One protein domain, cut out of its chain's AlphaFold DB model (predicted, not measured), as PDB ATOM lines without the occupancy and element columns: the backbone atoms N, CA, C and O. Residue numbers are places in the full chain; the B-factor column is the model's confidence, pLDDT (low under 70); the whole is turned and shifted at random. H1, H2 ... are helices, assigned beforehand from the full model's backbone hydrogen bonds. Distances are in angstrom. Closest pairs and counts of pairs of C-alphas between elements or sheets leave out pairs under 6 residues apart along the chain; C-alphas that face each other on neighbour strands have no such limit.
ATOM      1  N   GLU A  52      35.648  88.346 106.953       76.31
ATOM      2  CA  GLU A  52      36.956  87.684 106.802       76.31
ATOM      3  C   GLU A  52      36.897  86.193 107.150       76.31
ATOM      4  O   GLU A  52      37.539  85.370 106.497       76.31
ATOM      5  N   ARG A  53      36.068  85.812 108.131       78.50
ATOM      6  CA  ARG A  53      35.878  84.403 108.494       78.50
ATOM      7  C   ARG A  53      35.218  83.599 107.371       78.50
ATOM      8  O   ARG A  53      35.655  82.484 107.083       78.50
ATOM      9  N   GLU A  54      34.193  84.153 106.728       82.75
ATOM     10  CA  GLU A  54      33.549  83.525 105.568       82.75
ATOM     11  C   GLU A  54      34.485  83.504 104.360       82.75
ATOM     12  O   GLU A  54      34.597  82.479 103.688       82.75
ATOM     13  N   LEU A  55      35.248  84.575 104.135       85.44
ATOM     14  CA  LEU A  55      36.230  84.647 103.058       85.44
ATOM     15  C   LEU A  55      37.348  83.608 103.222       85.44
ATOM     16  O   LEU A  55      37.695  82.914 102.262       85.44
ATOM     17  N   ALA A  56      37.884  83.453 104.435       85.25
ATOM     18  CA  ALA A  56      38.870  82.430 104.761       85.25
ATOM     19  C   ALA A  56      38.302  81.014 104.571       85.25
ATOM     20  O   ALA A  56      38.960  80.168 103.961       85.25
ATOM     21  N   ALA A  57      37.063  80.769 105.012       87.38
ATOM     22  CA  ALA A  57      36.389  79.488 104.817       87.38
ATOM     23  C   ALA A  57      36.187  79.163 103.326       87.38
ATOM     24  O   ALA A  57      36.508  78.058 102.886       87.38
ATOM     25  N   MET A  58      35.737  80.135 102.524       89.69
ATOM     26  CA  MET A  58      35.568  79.975 101.077       89.69
ATOM     27  C   MET A  58      36.901  79.683 100.372       89.69
ATOM     28  O   MET A  58      36.955  78.811  99.504       89.69
ATOM     29  N   ARG A  59      37.996  80.354 100.765       90.00
ATOM     30  CA  ARG A  59      39.346  80.074 100.236       90.00
ATOM     31  C   ARG A  59      39.794  78.652 100.579       90.00
ATOM     32  O   ARG A  59      40.270  77.931  99.701       90.00
ATOM     33  N   ALA A  60      39.625  78.244 101.837       91.88
ATOM     34  CA  ALA A  60      39.983  76.906 102.299       91.88
ATOM     35  C   ALA A  60      39.193  75.816 101.554       91.88
ATOM     36  O   ALA A  60      39.773  74.814 101.131       91.88
ATOM     37  N   GLU A  61      37.896  76.033 101.317       91.81
ATOM     38  CA  GLU A  61      37.048  75.121 100.546       91.81
ATOM     39  C   GLU A  61      37.541  74.966  99.097       91.81
ATOM     40  O   GLU A  61      37.681  73.846  98.599       91.81
ATOM     41  N   THR A  62      37.869  76.074  98.426       92.94
ATOM     42  CA  THR A  62      38.421  76.068  97.063       92.94
ATOM     43  C   THR A  62      39.714  75.259  96.983       92.94
ATOM     44  O   THR A  62      39.855  74.403  96.105       92.94
ATOM     45  N   ILE A  63      40.640  75.466  97.924       93.25
ATOM     46  CA  ILE A  63      41.902  74.716  97.991       93.25
ATOM     47  C   ILE A  63      41.633  73.226  98.238       93.25
ATOM     48  O   ILE A  63      42.200  72.375  97.548       93.25
ATOM     49  N   ALA A  64      40.740  72.894  99.173       96.00
ATOM     50  CA  ALA A  64      40.388  71.513  99.488       96.00
ATOM     51  C   ALA A  64      39.778  70.779  98.280       96.00
ATOM     52  O   ALA A  64      40.116  69.619  98.027       96.00
ATOM     53  N   ASN A  65      38.931  71.450  97.497       94.88
ATOM     54  CA  ASN A  65      38.336  70.887  96.285       94.88
ATOM     55  C   ASN A  65      39.382  70.622  95.196       94.88
ATOM     56  O   ASN A  65      39.379  69.544  94.596       94.88
ATOM     57  N   ILE A  66      40.318  71.553  94.987       93.12
ATOM     58  CA  ILE A  66      41.443  71.357  94.062       93.12
ATOM     59  C   ILE A  66      42.300  70.171  94.523       93.12
ATOM     60  O   ILE A  66      42.573  69.263  93.739       93.12
ATOM     61  N   ALA A  67      42.675  70.124  95.803       95.19
ATOM     62  CA  ALA A  67      43.471  69.030  96.359       95.19
ATOM     63  C   ALA A  67      42.763  67.672  96.220       95.19
ATOM     64  O   ALA A  67      43.387  66.666  95.873       95.19
ATOM     65  N   LYS A  68      41.442  67.637  96.429       96.31
ATOM     66  CA  LYS A  68      40.615  66.442  96.223       96.31
ATOM     67  C   LYS A  68      40.623  65.995  94.762       96.31
ATOM     68  O   LYS A  68      40.748  64.798  94.509       96.31
ATOM     69  N   PHE A  69      40.535  66.927  93.813       95.44
ATOM     70  CA  PHE A  69      40.633  66.616  92.388       95.44
ATOM     71  C   PHE A  69      42.002  66.039  92.024       95.44
ATOM     72  O   PHE A  69      42.059  64.998  91.375       95.44
ATOM     73  N   VAL A  70      43.093  66.659  92.487       93.81
ATOM     74  CA  VAL A  70      44.464  66.168  92.261       93.81
ATOM     75  C   VAL A  70      44.620  64.750  92.810       93.81
ATOM     76  O   VAL A  70      45.106  63.860  92.116       93.81
ATOM     77  N   LYS A  71      44.142  64.511  94.038       94.31
ATOM     78  CA  LYS A  71      44.196  63.191  94.677       94.31
ATOM     79  C   LYS A  71      43.373  62.137  93.927       94.31
ATOM     80  O   LYS A  71      43.794  60.987  93.849       94.31
ATOM     81  N   GLY A  72      42.206  62.512  93.401       95.44
ATOM     82  CA  GLY A  72      41.339  61.620  92.626       95.44
ATOM     83  C   GLY A  72      41.827  61.365  91.197       95.44
ATOM     84  O   GLY A  72      41.483  60.340  90.617       95.44
ATOM     85  N   ASN A  73      42.650  62.262  90.649       93.38
ATOM     86  CA  ASN A  73      43.129  62.216  89.269       93.38
ATOM     87  C   ASN A  73      44.667  62.332  89.217       93.38
ATOM     88  O   ASN A  73      45.195  63.297  88.663       93.38
ATOM     89  N   PRO A  74      45.422  61.347  89.745       90.69
ATOM     90  CA  PRO A  74      46.886  61.429  89.841       90.69
ATOM     91  C   PRO A  74      47.607  61.468  88.483       90.69
ATOM     92  O   PRO A  74      48.791  61.784  88.424       90.69
ATOM     93  N   LYS A  75      46.910  61.137  87.387       93.81
ATOM     94  CA  LYS A  75      47.413  61.204  86.004       93.81
ATOM     95  C   LYS A  75      46.816  62.369  85.207       93.81
ATOM     96  O   LYS A  75      46.941  62.375  83.985       93.81
ATOM     97  N   ALA A  76      46.143  63.314  85.870       91.62
ATOM     98  CA  ALA A  76      45.577  64.477  85.204       91.62
ATOM     99  C   ALA A  76      46.671  65.242  84.454       91.62
ATOM    100  O   ALA A  76      47.740  65.548  84.988       91.62
ATOM    101  N   THR A  77      46.382  65.569  83.205       94.25
ATOM    102  CA  THR A  77      47.231  66.434  82.399       94.25
ATOM    103  C   THR A  77      47.240  67.849  82.976       94.25
ATOM    104  O   THR A  77      46.330  68.282  83.689       94.25
ATOM    105  N   LYS A  78      48.261  68.630  82.613       89.44
ATOM    106  CA  LYS A  78      48.352  70.041  83.012       89.44
ATOM    107  C   LYS A  78      47.119  70.848  82.579       89.44
ATOM    108  O   LYS A  78      46.690  71.728  83.318       89.44
ATOM    109  N   GLN A  79      46.541  70.535  81.417       93.81
ATOM    110  CA  GLN A  79      45.321  71.185  80.928       93.81
ATOM    111  C   GLN A  79      44.100  70.848  81.790       93.81
ATOM    112  O   GLN A  79      43.331  71.745  82.123       93.81
ATOM    113  N   GLU A  80      43.933  69.588  82.193       89.00
ATOM    114  CA  GLU A  80      42.832  69.178  83.076       89.00
ATOM    115  C   GLU A  80      42.953  69.819  84.461       89.00
ATOM    116  O   GLU A  80      41.964  70.323  84.993       89.00
ATOM    117  N   LEU A  81      44.171  69.891  85.005       90.31
ATOM    118  CA  LEU A  81      44.452  70.598  86.255       90.31
ATOM    119  C   LEU A  81      44.132  72.090  86.156       90.31
ATOM    120  O   LEU A  81      43.437  72.625  87.014       90.31
ATOM    121  N   GLN A  82      44.598  72.763  85.102       90.19
ATOM    122  CA  GLN A  82      44.304  74.182  84.882       90.19
ATOM    123  C   GLN A  82      42.804  74.438  84.749       90.19
ATOM    124  O   GLN A  82      42.297  75.404  85.318       90.19
ATOM    125  N   LYS A  83      42.089  73.562  84.038       95.31
ATOM    126  CA  LYS A  83      40.639  73.659  83.877       95.31
ATOM    127  C   LYS A  83      39.914  73.531  85.215       95.31
ATOM    128  O   LYS A  83      39.017  74.328  85.483       95.31
ATOM    129  N   GLU A  84      40.303  72.577  86.060       94.44
ATOM    130  CA  GLU A  84      39.681  72.433  87.378       94.44
ATOM    131  C   GLU A  84      40.022  73.613  88.294       94.44
ATOM    132  O   GLU A  84      39.128  74.161  88.929       94.44
ATOM    133  N   VAL A  85      41.275  74.077  88.317       92.94
ATOM    134  CA  VAL A  85      41.663  75.259  89.105       92.94
ATOM    135  C   VAL A  85      40.867  76.493  88.674       92.94
ATOM    136  O   VAL A  85      40.285  77.166  89.520       92.94
ATOM    137  N   ALA A  86      40.771  76.765  87.369       93.06
ATOM    138  CA  ALA A  86      40.008  77.898  86.845       93.06
ATOM    139  C   ALA A  86      38.521  77.817  87.226       93.06
ATOM    140  O   ALA A  86      37.930  78.810  87.648       93.06
ATOM    141  N   LYS A  87      37.928  76.622  87.142       96.00
ATOM    142  CA  LYS A  87      36.551  76.371  87.578       96.00
ATOM    143  C   LYS A  87      36.368  76.648  89.073       96.00
ATOM    144  O   LYS A  87      35.401  77.301  89.449       96.00
ATOM    145  N   GLN A  88      37.276  76.172  89.923       93.69
ATOM    146  CA  GLN A  88      37.189  76.364  91.376       93.69
ATOM    147  C   GLN A  88      37.393  77.835  91.778       93.69
ATOM    148  O   GLN A  88      36.718  78.316  92.687       93.69
ATOM    149  N   ILE A  89      38.248  78.578  91.065       92.56
ATOM    150  CA  ILE A  89      38.410  80.032  91.240       92.56
ATOM    151  C   ILE A  89      37.146  80.789  90.808       92.56
ATOM    152  O   ILE A  89      36.711  81.697  91.510       92.56
ATOM    153  N   TRP A  90      36.524  80.407  89.691       95.00
ATOM    154  CA  TRP A  90      35.265  81.017  89.253       95.00
ATOM    155  C   TRP A  90      34.125  80.761  90.251       95.00
ATOM    156  O   TRP A  90      33.362  81.662  90.582       95.00
ATOM    157  N   LEU A  91      34.031  79.543  90.795       93.44
ATOM    158  CA  LEU A  91      33.067  79.243  91.856       93.44
ATOM    159  C   LEU A  91      33.342  80.057  93.125       93.44
ATOM    160  O   LEU A  91      32.400  80.510  93.768       93.44
ATOM    161  N   PHE A  92      34.613  80.260  93.475       91.00
ATOM    162  CA  PHE A  92      34.998  81.122  94.589       91.00
ATOM    163  C   PHE A  92      34.543  82.568  94.368       91.00
ATOM    164  O   PHE A  92      33.888  83.120  95.246       91.00
ATOM    165  N   SER A  93      34.812  83.158  93.197       89.75
ATOM    166  CA  SER A  93      34.414  84.546  92.919       89.75
ATOM    167  C   SER A  93      32.900  84.729  93.023       89.75
ATOM    168  O   SER A  93      32.446  85.674  93.654       89.75
ATOM    169  N   GLN A  94      32.123  83.773  92.506       92.38
ATOM    170  CA  GLN A  94      30.661  83.775  92.603       92.38
ATOM    171  C   GLN A  94      30.142  83.703  94.044       92.38
ATOM    172  O   GLN A  94      29.055  84.202  94.327       92.38
ATOM    173  N   LYS A  95      30.868  83.042  94.953       87.69
ATOM    174  CA  LYS A  95      30.506  83.012  96.375       87.69
ATOM    175  C   LYS A  95      30.885  84.317  97.073       87.69
ATOM    176  O   LYS A  95      30.082  84.821  97.845       87.69
ATOM    177  N   VAL A  96      32.046  84.890  96.745       87.62
ATOM    178  CA  VAL A  96      32.484  86.194  97.272       87.62
ATOM    179  C   VAL A  96      31.543  87.320  96.845       87.62
ATOM    180  O   VAL A  96      31.230  88.172  97.659       87.62
ATOM    181  N   GLU A  97      31.042  87.311  95.607       84.50
ATOM    182  CA  GLU A  97      30.062  88.302  95.124       84.50
ATOM    183  C   GLU A  97      28.697  88.224  95.832       84.50
ATOM    184  O   GLU A  97      27.905  89.158  95.735       84.50
ATOM    185  N   LYS A  98      28.393  87.101  96.495       83.50
ATOM    186  CA  LYS A  98      27.120  86.858  97.197       83.50
ATOM    187  C   LYS A  98      27.219  87.023  98.715       83.50
ATOM    188  O   LYS A  98      26.203  86.838  99.384       83.50
ATOM    189  N   MET A  99      28.421  87.287  99.217       73.31
ATOM    190  CA  MET A  99      28.706  87.605 100.615       73.31
ATOM    191  C   MET A  99      28.386  89.079 100.870       73.31
ATOM    192  O   MET A  99      27.771  89.364 101.916       73.31
TER     193      MET A  99
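What this domain is: This is residues 52 to 99 of the 99 residues of an uncharacterized protein of Mizuhopecten yessoensis (UniProt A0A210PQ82). Two long helices, H1 and H2, lie side by side as a helical hairpin, folding back through a turn whose residues 74 to 79 stick out at one end. The printed part has 48 residues with two named helices, H1 then H2, and no named strand: all helix. It is only just loose, close to compact, with a radius of gyration of the C-alphas of 11.7 A, a rod of 35 by 15 by 10 A.

Where its parts are: Find C-alpha 52 at (36.956, 87.684, 106.802); from there H1, residues 52 to 72, runs 30.0 A to C-alpha 72 at (41.339, 61.620, 92.626). After a tight link of five residues, H2, residues 78 to 96, runs 26.8 A to C-alpha 96 at (32.484, 86.194, 97.272).

How they stand to each other: Look at Thr 62 and Gln 88, where H1 and H2 touch: their C-alphas, the closest of the two helices, are 5.8 A apart. The helices run opposite ways at a shallow tilt of 22 degrees. In H1 and H2 every O i to N i+4 pair is within hydrogen-bond range.

The domain as a whole: The two C-alphas farthest apart, those of Lys 75 and Met 99, are 35.5 A apart. The printed part has no cut, and no printed residue is under 70 in pLDDT.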